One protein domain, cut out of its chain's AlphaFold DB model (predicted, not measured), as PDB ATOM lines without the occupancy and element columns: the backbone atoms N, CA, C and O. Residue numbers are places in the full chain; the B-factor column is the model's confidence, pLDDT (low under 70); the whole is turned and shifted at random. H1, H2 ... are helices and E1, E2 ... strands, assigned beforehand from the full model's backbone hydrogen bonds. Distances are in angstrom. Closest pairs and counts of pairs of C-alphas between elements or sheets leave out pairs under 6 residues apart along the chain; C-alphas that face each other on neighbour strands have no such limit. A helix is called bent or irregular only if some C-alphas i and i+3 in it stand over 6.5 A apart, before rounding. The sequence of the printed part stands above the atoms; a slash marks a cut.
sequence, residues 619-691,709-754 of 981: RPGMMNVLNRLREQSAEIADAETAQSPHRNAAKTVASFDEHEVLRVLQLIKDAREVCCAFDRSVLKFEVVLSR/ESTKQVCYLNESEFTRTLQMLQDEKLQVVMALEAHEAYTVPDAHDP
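AT A GLANCE: This is residues 619 to 691 and 709 to 754 of the 981 residues of the protein "Hypothetical protein" of Pelagomonas calceolata (UniProt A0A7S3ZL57). The model is a loose rod: H3 and H4 lie side by side along one part of it, and H1 meets H3 near the starts of both helices in a wide V, then reaches to the other end. The bent strand E1 passes from H3 toward H1 with E2 near it, and after H4 residues 742 to 754 fold back. The printed part has 119 residues, mostly helix, in the order H1, H2, H3, E1, E2, H4; the strands pair with no named strand. The radius of gyration of the C-alphas is 18.9 A, and the spans are 66 by 31 by 23 A.

HOW THE PARTS SIT: H1, residues 619 to 643, touches H2, residues 648 to 651, with residues 637 to 641 alone; the closest C-alphas, of Ala 637 and Ala 650, are 4.9 A apart. With residues 622 to 626 alone H1 touches H3, residues 658 to 677, at a steep tilt of 61 degrees, opposite ways; the closest C-alphas are those of Met 622 and Leu 662, 7.5 A. H3 touches H4, residues 719 to 741, at a shallow tilt of 30 degrees, the same way, closest at the C-alphas of Ala 671 and Leu 726, 6.0 A. E1, residues 683 to 691, bends by 55 degrees at residue 687; its closest C-alpha to H3 is that of Phe 685, 6.3 A from Ile 668's. E2, residues 714 to 718, and E1 are near each other. H1 and H4 are apart. In H1, H3 and H4 every O i to N i+4 pair is within hydrogen-bond range; H2 is too short for one.

IN THESE COORDINATES: H1, 36.1 A long, begins at C-alpha 619 (337.346, 160.083, 259.343). H3 measures 29.1 A, E1 24.3 A. H4, 32.6 A, ends at C-alpha 741 (365.998, 140.483, 249.995).

THE WHOLE: The C-alphas farthest apart, of His 646 and His 743, are 66.9 A apart. Residues 692 to 708 are not printed; C-alphas 691 and 709 are 25.0 A apart. Residues 642 to 647 stand free. Confidence is under 70 in 32 residues, among them 633 to 656.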
ATOM      1  N   ARG A 619     338.709 159.899 258.790       55.66
ATOM      2  CA  ARG A 619     337.346 160.083 259.343       55.66
ATOM      3  C   ARG A 619     336.297 160.600 258.341       55.66
ATOM      4  O   ARG A 619     335.199 160.048 258.349       55.66
ATOM      5  N   PRO A 620     336.581 161.593 257.473       56.56
ATOM      6  CA  PRO A 620     335.580 162.086 256.523       56.56
ATOM      7  C   PRO A 620     335.167 161.014 255.506       56.56
ATOM      8  O   PRO A 620     333.984 160.829 255.254       56.56
ATOM      9  N   GLY A 621     336.129 160.253 254.971       60.47
ATOM     10  CA  GLY A 621     335.867 159.205 253.979       60.47
ATOM     11  C   GLY A 621     335.071 158.026 254.544       60.47
ATOM     12  O   GLY A 621     334.138 157.558 253.897       60.47
ATOM     13  N   MET A 622     335.388 157.589 255.766       63.44
ATOM     14  CA  MET A 622     334.655 156.508 256.440       63.44
ATOM     15  C   MET A 622     333.238 156.940 256.832       63.44
ATOM     16  O   MET A 622     332.290 156.194 256.607       63.44
ATOM     17  N   MET A 623     333.076 158.167 257.346       64.56
ATOM     18  CA  MET A 623     331.755 158.711 257.675       64.56
ATOM     19  C   MET A 623     330.898 158.913 256.416       64.56
ATOM     20  O   MET A 623     329.701 158.665 256.453       64.56
ATOM     21  N   ASN A 624     331.504 159.266 255.277       72.19
ATOM     22  CA  ASN A 624     330.800 159.333 253.993       72.19
ATOM     23  C   ASN A 624     330.333 157.955 253.503       72.19
ATOM     24  O   ASN A 624     329.277 157.856 252.889       72.19
ATOM     25  N   VAL A 625     331.098 156.883 253.744       71.94
ATOM     26  CA  VAL A 625     330.645 155.514 253.434       71.94
ATOM     27  C   VAL A 625     329.499 155.114 254.361       71.94
ATOM     28  O   VAL A 625     328.472 154.670 253.866       71.94
ATOM     29  N   LEU A 626     329.628 155.340 255.672       70.81
ATOM     30  CA  LEU A 626     328.559 155.064 256.638       70.81
ATOM     31  C   LEU A 626     327.278 155.843 256.321       70.81
ATOM     32  O   LEU A 626     326.198 155.267 256.352       70.81
ATOM     33  N   ASN A 627     327.385 157.123 255.960       74.19
ATOM     34  CA  ASN A 627     326.233 157.935 255.568       74.19
ATOM     35  C   ASN A 627     325.586 157.425 254.275       74.19
ATOM     36  O   ASN A 627     324.370 157.290 254.244       74.19
ATOM     37  N   ARG A 628     326.374 157.044 253.259       78.50
ATOM     38  CA  ARG A 628     325.834 156.415 252.041       78.50
ATOM     39  C   ARG A 628     325.139 155.086 252.330       78.50
ATOM     40  O   ARG A 628     324.093 154.819 251.760       78.50
ATOM     41  N   LEU A 629     325.691 154.262 253.223       73.75
ATOM     42  CA  LEU A 629     325.061 153.003 253.632       73.75
ATOM     43  C   LEU A 629     323.779 153.246 254.439       73.75
ATOM     44  O   LEU A 629     322.816 152.508 254.260       73.75
ATOM     45  N   ARG A 630     323.731 154.298 255.271       73.88
ATOM     46  CA  ARG A 630     322.507 154.743 255.961       73.88
ATOM     47  C   ARG A 630     321.440 155.193 254.962       73.88
ATOM     48  O   ARG A 630     320.307 154.738 255.063       73.88
ATOM     49  N   GLU A 631     321.803 156.022 253.985       73.75
ATOM     50  CA  GLU A 631     320.905 156.465 252.908       73.75
ATOM     51  C   GLU A 631     320.380 155.273 252.099       73.75
ATOM     52  O   GLU A 631     319.172 155.110 251.981       73.75
ATOM     53  N   GLN A 632     321.260 154.371 251.656       70.00
ATOM     54  CA  GLN A 632     320.860 153.147 250.957       70.00
ATOM     55  C   GLN A 632     319.961 152.258 251.819       70.00
ATOM     56  O   GLN A 632     318.973 151.729 251.323       70.00
ATOM     57  N   SER A 633     320.265 152.096 253.111       68.50
ATOM     58  CA  SER A 633     319.422 151.312 254.021       68.50
ATOM     59  C   SER A 633     318.021 151.910 254.178       68.50
ATOM     60  O   SER A 633     317.052 151.157 254.266       68.50
ATOM     61  N   ALA A 634     317.907 153.242 254.155       67.81
ATOM     62  CA  ALA A 634     316.637 153.956 254.212       67.81
ATOM     63  C   ALA A 634     315.862 153.843 252.889       67.81
ATOM     64  O   ALA A 634     314.686 153.503 252.915       67.81
ATOM     65  N   GLU A 635     316.522 154.018 251.740       66.12
ATOM     66  CA  GLU A 635     315.910 153.825 250.416       66.12
ATOM     67  C   GLU A 635     315.389 152.395 250.226       66.12
ATOM     68  O   GLU A 635     314.299 152.189 249.691       66.12
ATOM     69  N   ILE A 636     316.148 151.400 250.697       63.84
ATOM     70  CA  ILE A 636     315.729 149.998 250.677       63.84
ATOM     71  C   ILE A 636     314.478 149.803 251.549       63.84
ATOM     72  O   ILE A 636     313.527 149.165 251.101       63.84
ATOM     73  N   ALA A 637     314.457 150.374 252.757       61.47
ATOM     74  CA  ALA A 637     313.309 150.290 253.659       61.47
ATOM     75  C   ALA A 637     312.054 150.980 253.083       61.47
ATOM     76  O   ALA A 637     310.944 150.451 253.193       61.47
ATOM     77  N   ASP A 638     312.223 152.127 252.421       59.75
ATOM     78  CA  ASP A 638     311.135 152.880 251.789       59.75
ATOM     79  C   ASP A 638     310.559 152.136 250.570       59.75
ATOM     80  O   ASP A 638     309.336 152.018 250.434       59.75
ATOM     81  N   ALA A 639     311.413 151.569 249.708       58.31
ATOM     82  CA  ALA A 639     310.989 150.787 248.543       58.31
ATOM     83  C   ALA A 639     310.227 149.504 248.933       58.31
ATOM     84  O   ALA A 639     309.261 149.124 248.268       58.31
ATOM     85  N   GLU A 640     310.614 148.856 250.034       52.97
ATOM     86  CA  GLU A 640     309.940 147.658 250.553       52.97
ATOM     87  C   GLU A 640     308.575 147.961 251.177       52.97
ATOM     88  O   GLU A 640     307.625 147.190 251.004       52.97
ATOM     89  N   THR A 641     308.454 149.108 251.848       52.34
ATOM     90  CA  THR A 641     307.181 149.584 252.410       52.34
ATOM     91  C   THR A 641     306.158 149.864 251.300       52.34
ATOM     92  O   THR A 641     304.961 149.651 251.490       52.34
ATOM     93  N   ALA A 642     306.624 150.283 250.118       49.56
ATOM     94  CA  ALA A 642     305.782 150.523 248.946       49.56
ATOM     95  C   ALA A 642     305.339 149.238 248.214       49.56
ATOM     96  O   ALA A 642     304.261 149.229 247.624       49.56
ATOM     97  N   GLN A 643     306.142 148.164 248.240       45.44
ATOM     98  CA  GLN A 643     305.824 146.889 247.573       45.44
ATOM     99  C   GLN A 643     305.065 145.892 248.468       45.44
ATOM    100  O   GLN A 643     304.358 145.036 247.945       45.44
ATOM    101  N   SER A 644     305.173 145.995 249.801       43.88
ATOM    102  CA  SER A 644     304.521 145.068 250.743       43.88
ATOM    103  C   SER A 644     304.160 145.745 252.087       43.88
ATOM    104  O   SER A 644     304.915 145.662 253.057       43.88
ATOM    105  N   PRO A 645     302.993 146.404 252.207       39.50
ATOM    106  CA  PRO A 645     302.628 147.188 253.398       39.50
ATOM    107  C   PRO A 645     302.434 146.366 254.692       39.50
ATOM    108  O   PRO A 645     302.306 146.947 255.769       39.50
ATOM    109  N   HIS A 646     302.430 145.029 254.614       41.41
ATOM    110  CA  HIS A 646     302.306 144.113 255.758       41.41
ATOM    111  C   HIS A 646     303.647 143.573 256.290       41.41
ATOM    112  O   HIS A 646     303.673 142.867 257.299       41.41
ATOM    113  N   ARG A 647     304.778 143.914 255.659       45.44
ATOM    114  CA  ARG A 647     306.103 143.452 256.082       45.44
ATOM    115  C   ARG A 647     306.628 144.367 257.190       45.44
ATOM    116  O   ARG A 647     306.785 145.569 256.997       45.44
ATOM    117  N   ASN A 648     307.025 143.800 258.331       41.38
ATOM    118  CA  ASN A 648     307.869 144.482 259.328       41.38
ATOM    119  C   ASN A 648     309.302 144.763 258.782       41.38
ATOM    120  O   ASN A 648     310.261 144.791 259.546       41.38
ATOM    121  N   ALA A 649     309.475 144.959 257.469       41.38
ATOM    122  CA  ALA A 649     310.756 145.184 256.794       41.38
ATOM    123  C   ALA A 649     311.347 146.571 257.102       41.38
ATOM    124  O   ALA A 649     312.565 146.719 257.214       41.38
ATOM    125  N   ALA A 650     310.491 147.566 257.377       36.12
ATOM    126  CA  ALA A 650     310.900 148.942 257.670       36.12
ATOM    127  C   ALA A 650     311.819 149.089 258.905       36.12
ATOM    128  O   ALA A 650     312.497 150.102 259.051       36.12
ATOM    129  N   LYS A 651     311.877 148.093 259.805       41.41
ATOM    130  CA  LYS A 651     312.768 148.107 260.982       41.41
ATOM    131  C   LYS A 651     314.118 147.417 260.764       41.41
ATOM    132  O   LYS A 651     314.970 147.498 261.644       41.41
ATOM    133  N   THR A 652     314.328 146.752 259.632       47.62
ATOM    134  CA  THR A 652     315.136 145.522 259.640       47.62
ATOM    135  C   THR A 652     316.380 145.587 258.749       47.62
ATOM    136  O   THR A 652     317.438 145.078 259.121       47.62
ATOM    137  N   VAL A 653     316.315 146.342 257.647       49.19
ATOM    138  CA  VAL A 653     317.507 146.819 256.906       49.19
ATOM    139  C   VAL A 653     318.168 148.015 257.620       49.19
ATOM    140  O   VAL A 653     319.342 148.305 257.404       49.19
ATOM    141  N   ALA A 654     317.442 148.664 258.537       47.50
ATOM    142  CA  ALA A 654     317.867 149.867 259.253       47.50
ATOM    143  C   ALA A 654     318.941 149.638 260.338       47.50
ATOM    144  O   ALA A 654     319.512 150.606 260.837       47.50
ATOM    145  N   SER A 655     319.227 148.388 260.725       58.91
ATOM    146  CA  SER A 655     320.249 148.070 261.730       58.91
ATOM    147  C   SER A 655     321.332 147.162 261.146       58.91
ATOM    148  O   SER A 655     321.113 145.962 260.974       58.91
ATOM    149  N   PHE A 656     322.503 147.734 260.873       67.50
ATOM    150  CA  PHE A 656     323.748 147.013 260.602       67.50
ATOM    151  C   PHE A 656     324.791 147.395 261.661       67.50
ATOM    152  O   PHE A 656     324.715 148.480 262.244       67.50
ATOM    153  N   ASP A 657     325.755 146.516 261.937       72.94
ATOM    154  CA  ASP A 657     326.805 146.813 262.912       72.94
ATOM    155  C   ASP A 657     327.813 147.815 262.323       72.94
ATOM    156  O   ASP A 657     328.650 147.488 261.480       72.94
ATOM    157  N   GLU A 658     327.753 149.069 262.774       71.31
ATOM    158  CA  GLU A 658     328.709 150.100 262.361       71.31
ATOM    159  C   GLU A 658     330.151 149.732 262.742       71.31
ATOM    160  O   GLU A 658     331.086 150.097 262.025       71.31
ATOM    161  N   HIS A 659     330.362 148.979 263.830       69.00
ATOM    162  CA  HIS A 659     331.694 148.502 264.191       69.00
ATOM    163  C   HIS A 659     332.214 147.462 263.198       69.00
ATOM    164  O   HIS A 659     333.403 147.495 262.878       69.00
ATOM    165  N   GLU A 660     331.350 146.585 262.686       72.38
ATOM    166  CA  GLU A 660     331.678 145.641 261.610       72.38
ATOM    167  C   GLU A 660     332.090 146.386 260.338       72.38
ATOM    168  O   GLU A 660     333.167 146.133 259.799       72.38
ATOM    169  N   VAL A 661     331.325 147.399 259.920       77.88
ATOM    170  CA  VAL A 661     331.668 148.226 258.749       77.88
ATOM    171  C   VAL A 661     333.039 148.890 258.903       77.88
ATOM    172  O   VAL A 661     333.840 148.881 257.968       77.88
ATOM    173  N   LEU A 662     333.343 149.454 260.076       72.81
ATOM    174  CA  LEU A 662     334.637 150.099 260.323       72.81
ATOM    175  C   LEU A 662     335.808 149.107 260.235       72.81
ATOM    176  O   LEU A 662     336.836 149.450 259.647       72.81
ATOM    177  N   ARG A 663     335.654 147.883 260.765       73.25
ATOM    178  CA  ARG A 663     336.670 146.821 260.637       73.25
ATOM    179  C   ARG A 663     336.860 146.413 259.179       73.25
ATOM    180  O   ARG A 663     337.986 146.407 258.684       73.25
ATOM    181  N   VAL A 664     335.764 146.161 258.465       79.69
ATOM    182  CA  VAL A 664     335.784 145.773 257.049       79.69
ATOM    183  C   VAL A 664     336.449 146.845 256.182       79.69
ATOM    184  O   VAL A 664     337.255 146.519 255.311       79.69
ATOM    185  N   LEU A 665     336.194 148.131 256.434       78.88
ATOM    186  CA  LEU A 665     336.854 149.226 255.715       78.88
ATOM    187  C   LEU A 665     338.375 149.223 255.900       78.88
ATOM    188  O   LEU A 665     339.111 149.524 254.954       78.88
ATOM    189  N   GLN A 666     338.849 148.863 257.092       74.56
ATOM    190  CA  GLN A 666     340.277 148.739 257.362       74.56
ATOM    191  C   GLN A 666     340.886 147.540 256.619       74.56
ATOM    192  O   GLN A 666     341.942 147.682 255.999       74.56
ATOM    193  N   LEU A 667     340.191 146.400 256.586       79.75
ATOM    194  CA  LEU A 667     340.604 145.233 255.797       79.75
ATOM    195  C   LEU A 667     340.649 145.552 254.296       79.75
ATOM    196  O   LEU A 667     341.594 145.178 253.606       79.75
ATOM    197  N   ILE A 668     339.657 146.283 253.779       85.38
ATOM    198  CA  ILE A 668     339.613 146.717 252.375       85.38
ATOM    199  C   ILE A 668     340.819 147.595 252.032       85.38
ATOM    200  O   ILE A 668     341.392 147.459 250.948       85.38
ATOM    201  N   LYS A 669     341.214 148.503 252.931       81.00
ATOM    202  CA  LYS A 669     342.408 149.331 252.738       81.00
ATOM    203  C   LYS A 669     343.656 148.456 252.602       81.00
ATOM    204  O   LYS A 669     344.384 148.600 251.623       81.00
ATOM    205  N   ASP A 670     343.844 147.519 253.527       79.06
ATOM    206  CA  ASP A 670     344.982 146.599 253.516       79.06
ATOM    207  C   ASP A 670     344.990 145.727 252.240       79.06
ATOM    208  O   ASP A 670     346.027 145.568 251.596       79.06
ATOM    209  N   ALA A 671     343.830 145.221 251.809       86.06
ATOM    210  CA  ALA A 671     343.699 144.441 250.577       86.06
ATOM    211  C   ALA A 671     344.060 145.250 249.326       86.06
ATOM    212  O   ALA A 671     344.784 144.758 248.459       86.06
ATOM    213  N   ARG A 672     343.618 146.511 249.236       87.62
ATOM    214  CA  ARG A 672     343.983 147.410 248.128       87.62
ATOM    215  C   ARG A 672     345.489 147.634 248.057       87.62
ATOM    216  O   ARG A 672     346.044 147.629 246.962       87.62
ATOM    217  N   GLU A 673     346.147 147.811 249.200       83.75
ATOM    218  CA  GLU A 673     347.601 147.984 249.266       83.75
ATOM    219  C   GLU A 673     348.346 146.737 248.770       83.75
ATOM    220  O   GLU A 673     349.285 146.856 247.980       83.75
ATOM    221  N   VAL A 674     347.922 145.539 249.185       84.38
ATOM    222  CA  VAL A 674     348.544 144.280 248.741       84.38
ATOM    223  C   VAL A 674     348.298 144.033 247.252       84.38
ATOM    224  O   VAL A 674     349.252 143.801 246.514       84.38
ATOM    225  N   CYS A 675     347.054 144.161 246.784       90.44
ATOM    226  CA  CYS A 675     346.714 143.996 245.371       90.44
ATOM    227  C   CYS A 675     347.448 145.005 244.481       90.44
ATOM    228  O   CYS A 675     347.906 144.643 243.404       90.44
ATOM    229  N   CYS A 676     347.615 146.255 244.922       86.44
ATOM    230  CA  CYS A 676     348.410 147.245 244.192       86.44
ATOM    231  C   CYS A 676     349.877 146.809 244.075       86.44
ATOM    232  O   CYS A 676     350.439 146.827 242.981       86.44
ATOM    233  N   ALA A 677     350.476 146.344 245.175       84.94
ATOM    234  CA  ALA A 677     351.860 145.877 245.181       84.94
ATOM    235  C   ALA A 677     352.086 144.611 244.329       84.94
ATOM    236  O   ALA A 677     353.192 144.375 243.850       84.94
ATOM    237  N   PHE A 678     351.036 143.818 244.115       92.06
ATOM    238  CA  PHE A 678     351.020 142.649 243.235       92.06
ATOM    239  C   PHE A 678     350.619 142.953 241.788       92.06
ATOM    240  O   PHE A 678     350.407 142.022 241.015       92.06
ATOM    241  N   ASP A 679     350.519 144.226 241.395       89.56
ATOM    242  CA  ASP A 679     350.078 144.612 240.047       89.56
ATOM    243  C   ASP A 679     348.673 144.055 239.708       89.56
ATOM    244  O   ASP A 679     348.398 143.516 238.636       89.56
ATOM    245  N   ARG A 680     347.762 144.136 240.687       92.06
ATOM    246  CA  ARG A 680     346.342 143.731 240.621       92.06
ATOM    247  C   ARG A 680     345.406 144.866 241.034       92.06
ATOM    248  O   ARG A 680     344.347 144.649 241.619       92.06
ATOM    249  N   SER A 681     345.765 146.103 240.697       87.69
ATOM    250  CA  SER A 681     344.952 147.305 240.963       87.69
ATOM    251  C   SER A 681     343.607 147.337 240.208       87.69
ATOM    252  O   SER A 681     342.755 148.186 240.496       87.69
ATOM    253  N   VAL A 682     343.403 146.394 239.277       88.75
ATOM    254  CA  VAL A 682     342.139 146.111 238.570       88.75
ATOM    255  C   VAL A 682     341.028 145.599 239.492       88.75
ATOM    256  O   VAL A 682     339.856 145.684 239.132       88.75
ATOM    257  N   LEU A 683     341.378 145.082 240.674       93.19
ATOM    258  CA  LEU A 683     340.417 144.660 241.687       93.19
ATOM    259  C   LEU A 683     339.961 145.863 242.514       93.19
ATOM    260  O   LEU A 683     340.771 146.558 243.135       93.19
ATOM    261  N   LYS A 684     338.652 146.107 242.534       93.88
ATOM    262  CA  LYS A 684     338.014 147.129 243.367       93.88
ATOM    263  C   LYS A 684     337.220 146.460 244.475       93.88
ATOM    264  O   LYS A 684     336.610 145.421 244.268       93.88
ATOM    265  N   PHE A 685     337.233 147.087 245.641       93.31
ATOM    266  CA  PHE A 685     336.635 146.559 246.862       93.31
ATOM    267  C   PHE A 685     335.663 147.586 247.418       93.31
ATOM    268  O   PHE A 685     336.065 148.736 247.619       93.31
ATOM    269  N   GLU A 686     334.428 147.191 247.689       87.88
ATOM    270  CA  GLU A 686     333.401 148.064 248.257       87.88
ATOM    271  C   GLU A 686     332.615 147.339 249.345       87.88
ATOM    272  O   GLU A 686     332.447 146.124 249.299       87.88
ATOM    273  N   VAL A 687     332.143 148.089 250.339       87.12
ATOM    274  CA  VAL A 687     331.242 147.546 251.357       87.12
ATOM    275  C   VAL A 687     329.834 147.564 250.791       87.12
ATOM    276  O   VAL A 687     329.380 148.607 250.321       87.12
ATOM    277  N   VAL A 688     329.152 146.426 250.858       84.75
ATOM    278  CA  VAL A 688     327.755 146.289 250.443       84.75
ATOM    279  C   VAL A 688     326.946 145.631 251.552       84.75
ATOM    280  O   VAL A 688     327.482 144.909 252.394       84.75
ATOM    281  N   LEU A 689     325.645 145.899 251.560       79.88
ATOM    282  CA  LEU A 689     324.707 145.295 252.499       79.88
ATOM    283  C   LEU A 689     323.897 144.219 251.782       79.88
ATOM    284  O   LEU A 689     323.477 144.413 250.640       79.88
ATOM    285  N   SER A 690     323.673 143.105 252.467       75.38
ATOM    286  CA  SER A 690     322.847 141.992 252.002       75.38
ATOM    287  C   SER A 690     321.771 141.659 253.035       75.38
ATOM    288  O   SER A 690     321.950 141.907 254.232       75.38
ATOM    289  N   ARG A 691     320.648 141.107 252.569       68.81
ATOM    290  CA  ARG A 691     319.549 140.628 253.416       68.81
ATOM    291  C   ARG A 691     319.791 139.173 253.790       68.81
ATOM    292  O   ARG A 691     320.110 138.359 252.930       68.81
ATOM    293  N   GLU A 709     337.562 145.088 237.358       87.38
ATOM    294  CA  GLU A 709     337.192 146.269 236.568       87.38
ATOM    295  C   GLU A 709     337.130 146.022 235.050       87.38
ATOM    296  O   GLU A 709     336.286 146.621 234.375       87.38
ATOM    297  N   SER A 710     337.973 145.138 234.507       84.62
ATOM    298  CA  SER A 710     338.022 144.859 233.063       84.62
ATOM    299  C   SER A 710     336.989 143.834 232.592       84.62
ATOM    300  O   SER A 710     336.459 143.970 231.493       84.62
ATOM    301  N   THR A 711     336.668 142.834 233.417       83.25
ATOM    302  CA  THR A 711     335.713 141.762 233.076       83.25
ATOM    303  C   THR A 711     334.305 142.066 233.573       83.25
ATOM    304  O   THR A 711     333.363 141.386 233.176       83.25
ATOM    305  N   LYS A 712     334.156 143.083 234.437       83.69
ATOM    306  CA  LYS A 712     332.909 143.465 235.118       83.69
ATOM    307  C   LYS A 712     332.315 142.359 235.995       83.69
ATOM    308  O   LYS A 712     331.146 142.426 236.358       83.69
ATOM    309  N   GLN A 713     333.114 141.359 236.356       83.94
ATOM    310  CA  GLN A 713     332.699 140.296 237.264       83.94
ATOM    311  C   GLN A 713     332.747 140.774 238.705       83.94
ATOM    312  O   GLN A 713     333.661 141.502 239.092       83.94
ATOM    313  N   VAL A 714     331.771 140.329 239.487       86.12
ATOM    314  CA  VAL A 714     331.641 140.653 240.904       86.12
ATOM    315  C   VAL A 714     331.545 139.369 241.717       86.12
ATOM    316  O   VAL A 714     330.956 138.392 241.252       86.12
ATOM    317  N   CYS A 715     332.110 139.377 242.918       88.25
ATOM    318  CA  CYS A 715     331.818 138.397 243.956       88.25
ATOM    319  C   CYS A 715     331.594 139.091 245.302       88.25
ATOM    320  O   CYS A 715     331.977 140.250 245.491       88.25
ATOM    321  N   TYR A 716     330.953 138.379 246.227       88.25
ATOM    322  CA  TYR A 716     330.629 138.882 247.556       88.25
ATOM    323  C   TYR A 716     331.217 137.962 248.620       88.25
ATOM    324  O   TYR A 716     330.910 136.772 248.638       88.25
ATOM    325  N   LEU A 717     332.019 138.523 249.523       84.88
ATOM    326  CA  LEU A 717     332.616 137.801 250.647       84.88
ATOM    327  C   LEU A 717     332.128 138.380 251.971       84.88
ATOM    328  O   LEU A 717     331.940 139.588 252.099       84.88
ATOM    329  N   ASN A 718     331.966 137.536 252.985       84.38
ATOM    330  CA  ASN A 718     331.763 138.028 254.351       84.38
ATOM    331  C   ASN A 718     333.085 138.421 255.040       84.38
ATOM    332  O   ASN A 718     334.161 138.108 254.529       84.38
ATOM    333  N   GLU A 719     333.017 139.086 256.206       81.44
ATOM    334  CA  GLU A 719     334.203 139.536 256.968       81.44
ATOM    335  C   GLU A 719     335.222 138.399 257.169       81.44
ATOM    336  O   GLU A 719     336.411 138.574 256.899       81.44
ATOM    337  N   SER A 720     334.768 137.210 257.575       74.94
ATOM    338  CA  SER A 720     335.645 136.067 257.854       74.94
ATOM    339  C   SER A 720     336.309 135.499 256.595       74.94
ATOM    340  O   SER A 720     337.498 135.187 256.608       74.94
ATOM    341  N   GLU A 721     335.562 135.356 255.499       79.06
ATOM    342  CA  GLU A 721     336.098 134.911 254.205       79.06
ATOM    343  C   GLU A 721     337.119 135.903 253.656       79.06
ATOM    344  O   GLU A 721     338.229 135.508 253.305       79.06
ATOM    345  N   PHE A 722     336.772 137.190 253.663       85.44
ATOM    346  CA  PHE A 722     337.643 138.255 253.188       85.44
ATOM    347  C   PHE A 722     338.943 138.331 253.996       85.44
ATOM    348  O   PHE A 722     340.026 138.444 253.423       85.44
ATOM    349  N   THR A 723     338.845 138.205 255.322       77.88
ATOM    350  CA  THR A 723     340.003 138.192 256.226       77.88
ATOM    351  C   THR A 723     340.944 137.030 255.911       77.88
ATOM    352  O   THR A 723     342.149 137.245 255.799       77.88
ATOM    353  N   ARG A 724     340.414 135.816 255.694       74.62
ATOM    354  CA  ARG A 724     341.230 134.646 255.320       74.62
ATOM    355  C   ARG A 724     341.949 134.841 253.989       74.62
ATOM    356  O   ARG A 724     343.141 134.556 253.899       74.62
ATOM    357  N   THR A 725     341.253 135.348 252.974       80.25
ATOM    358  CA  THR A 725     341.868 135.619 251.667       80.25
ATOM    359  C   THR A 725     342.967 136.674 251.777       80.25
ATOM    360  O   THR A 725     344.066 136.484 251.257       80.25
ATOM    361  N   LEU A 726     342.708 137.764 252.503       82.44
ATOM    362  CA  LEU A 726     343.702 138.808 252.738       82.44
ATOM    363  C   LEU A 726     344.931 138.271 253.483       82.44
ATOM    364  O   LEU A 726     346.053 138.653 253.161       82.44
ATOM    365  N   GLN A 727     344.737 137.367 254.441       72.50
ATOM    366  CA  GLN A 727     345.832 136.741 255.173       72.50
ATOM    367  C   GLN A 727     346.734 135.906 254.255       72.50
ATOM    368  O   GLN A 727     347.951 136.080 254.294       72.50
ATOM    369  N   MET A 728     346.164 135.082 253.365       75.06
ATOM    370  CA  MET A 728     346.957 134.340 252.370       75.06
ATOM    371  C   MET A 728     347.765 135.285 251.473       75.06
ATOM    372  O   MET A 728     348.942 135.047 251.205       75.06
ATOM    373  N   LEU A 729     347.162 136.402 251.053       83.88
ATOM    374  CA  LEU A 729     347.848 137.416 250.254       83.88
ATOM    375  C   LEU A 729     348.988 138.105 251.014       83.88
ATOM    376  O   LEU A 729     350.024 138.415 250.425       83.88
ATOM    377  N   GLN A 730     348.816 138.356 252.311       78.62
ATOM    378  CA  GLN A 730     349.864 138.922 253.162       78.62
ATOM    379  C   GLN A 730     351.033 137.948 253.352       78.62
ATOM    380  O   GLN A 730     352.187 138.381 253.293       78.62
ATOM    381  N   ASP A 731     350.754 136.651 253.502       74.00
ATOM    382  CA  ASP A 731     351.777 135.606 253.591       74.00
ATOM    383  C   ASP A 731     352.583 135.498 252.288       74.00
ATOM    384  O   ASP A 731     353.816 135.507 252.318       74.00
ATOM    385  N   GLU A 732     351.917 135.486 251.130       83.00
ATOM    386  CA  GLU A 732     352.593 135.503 249.826       83.00
ATOM    387  C   GLU A 732     353.413 136.776 249.620       83.00
ATOM    388  O   GLU A 732     354.544 136.735 249.131       83.00
ATOM    389  N   LYS A 733     352.886 137.928 250.049       82.50
ATOM    390  CA  LYS A 733     353.610 139.201 249.974       82.50
ATOM    391  C   LYS A 733     354.894 139.139 250.791       82.50
ATOM    392  O   LYS A 733     355.927 139.635 250.341       82.50
ATOM    393  N   LEU A 734     354.852 138.516 251.968       75.56
ATOM    394  CA  LEU A 734     356.036 138.289 252.787       75.56
ATOM    395  C   LEU A 734     357.047 137.376 252.073       75.56
ATOM    396  O   LEU A 734     358.229 137.714 252.061       75.56
ATOM    397  N   GLN A 735     356.603 136.288 251.433       76.69
ATOM    398  CA  GLN A 735     357.486 135.392 250.667       76.69
ATOM    399  C   GLN A 735     358.196 136.119 249.518       76.69
ATOM    400  O   GLN A 735     359.416 136.012 249.382       76.69
ATOM    401  N   VAL A 736     357.470 136.923 248.731       81.44
ATOM    402  CA  VAL A 736     358.059 137.716 247.636       81.44
ATOM    403  C   VAL A 736     359.119 138.680 248.169       81.44
ATOM    404  O   VAL A 736     360.204 138.784 247.602       81.44
ATOM    405  N   VAL A 737     358.838 139.366 249.279       77.75
ATOM    406  CA  VAL A 737     359.783 140.307 249.901       77.75
ATOM    407  C   VAL A 737     361.030 139.589 250.409       77.75
ATOM    408  O   VAL A 737     362.140 140.072 250.194       77.75
ATOM    409  N   MET A 738     360.870 138.425 251.041       70.44
ATOM    410  CA  MET A 738     361.997 137.609 251.501       70.44
ATOM    411  C   MET A 738     362.870 137.142 250.333       70.44
ATOM    412  O   MET A 738     364.093 137.217 250.419       70.44
ATOM    413  N   ALA A 739     362.260 136.727 249.223       74.75
ATOM    414  CA  ALA A 739     362.990 136.346 248.020       74.75
ATOM    415  C   ALA A 739     363.738 137.535 247.392       74.75
ATOM    416  O   ALA A 739     364.894 137.388 247.003       74.75
ATOM    417  N   LEU A 740     363.131 138.728 247.352       77.56
ATOM    418  CA  LEU A 740     363.797 139.945 246.871       77.56
ATOM    419  C   LEU A 740     365.011 140.320 247.732       77.56
ATOM    420  O   LEU A 740     366.058 140.661 247.185       77.56
ATOM    421  N   GLU A 741     364.892 140.227 249.059       72.12
ATOM    422  CA  GLU A 741     365.998 140.483 249.995       72.12
ATOM    423  C   GLU A 741     367.126 139.451 249.873       72.12
ATOM    424  O   GLU A 741     368.296 139.806 249.997       72.12
ATOM    425  N   ALA A 742     366.785 138.189 249.611       67.88
ATOM    426  CA  ALA A 742     367.748 137.112 249.405       67.88
ATOM    427  C   ALA A 742     368.325 137.069 247.975       67.88
ATOM    428  O   ALA A 742     369.174 136.226 247.692       67.88
ATOM    429  N   HIS A 743     367.878 137.959 247.080       74.44
ATOM    430  CA  HIS A 743     368.193 137.936 245.647       74.44
ATOM    431  C   HIS A 743     367.844 136.600 244.965       74.44
ATOM    432  O   HIS A 743     368.545 136.133 244.069       74.44
ATOM    433  N   GLU A 744     366.740 135.983 245.382       75.00
ATOM    434  CA  GLU A 744     366.251 134.715 244.854       75.00
ATOM    435  C   GLU A 744     365.081 134.909 243.880       75.00
ATOM    436  O   GLU A 744     364.262 135.830 243.984       75.00
ATOM    437  N   ALA A 745     364.971 133.990 242.921       79.56
ATOM    438  CA  ALA A 745     363.800 133.899 242.065       79.56
ATOM    439  C   ALA A 745     362.625 133.305 242.856       79.56
ATOM    440  O   ALA A 745     362.717 132.188 243.366       79.56
ATOM    441  N   TYR A 746     361.511 134.029 242.927       85.62
ATOM    442  CA  TYR A 746     360.255 133.524 243.476       85.62
ATOM    443  C   TYR A 746     359.086 134.011 242.631       85.62
ATOM    444  O   TYR A 746     359.050 135.172 242.225       85.62
ATOM    445  N   THR A 747     358.133 133.118 242.392       88.69
ATOM    446  CA  THR A 747     356.896 133.398 241.666       88.69
ATOM    447  C   THR A 747     355.747 132.861 242.499       88.69
ATOM    448  O   THR A 747     355.747 131.681 242.847       88.69
ATOM    449  N   VAL A 748     354.782 133.724 242.810       85.06
ATOM    450  CA  VAL A 748     353.569 133.341 243.535       85.06
ATOM    451  C   VAL A 748     352.796 132.321 242.690       85.06
ATOM    452  O   VAL A 748     352.617 132.550 241.488       85.06
ATOM    453  N   PRO A 749     352.341 131.198 243.274       85.94
ATOM    454  CA  PRO A 749     351.523 130.222 242.564       85.94
ATOM    455  C   PRO A 749     350.225 130.828 242.022       85.94
ATOM    456  O   PRO A 749     349.587 131.642 242.682       85.94
ATOM    457  N   ASP A 750     349.773 130.344 240.867       85.50
ATOM    458  CA  ASP A 750     348.552 130.811 240.195       85.50
ATOM    459  C   ASP A 750     347.300 130.757 241.081       85.50
ATOM    460  O   ASP A 750     346.478 131.669 241.052       85.50
ATOM    461  N   ALA A 751     347.182 129.719 241.912       79.00
ATOM    462  CA  ALA A 751     346.077 129.563 242.855       79.00
ATOM    463  C   ALA A 751     346.087 130.605 243.990       79.00
ATOM    464  O   ALA A 751     345.071 130.800 244.644       79.00
ATOM    465  N   HIS A 752     347.229 131.249 244.245       85.31
ATOM    466  CA  HIS A 752     347.392 132.273 245.279       85.31
ATOM    467  C   HIS A 752     347.418 133.698 244.695       85.31
ATOM    468  O   HIS A 752     347.646 134.667 245.421       85.31
ATOM    469  N   ASP A 753     347.176 133.856 243.389       92.06
ATOM    470  CA  ASP A 753     346.961 135.172 242.793       92.06
ATOM    471  C   ASP A 753     345.699 135.816 243.402       92.06
ATOM    472  O   ASP A 753     344.691 135.118 243.562       92.06
ATOM    473  N   PRO A 754     345.691 137.129 243.705       92.75
ATOM    474  CA  PRO A 754     344.494 137.822 244.176       92.75
ATOM    475  C   PRO A 754     343.240 137.541 243.344       92.75
ATOM    476  O   PRO A 754     342.165 137.364 243.908       92.75
TER     477      PRO A 754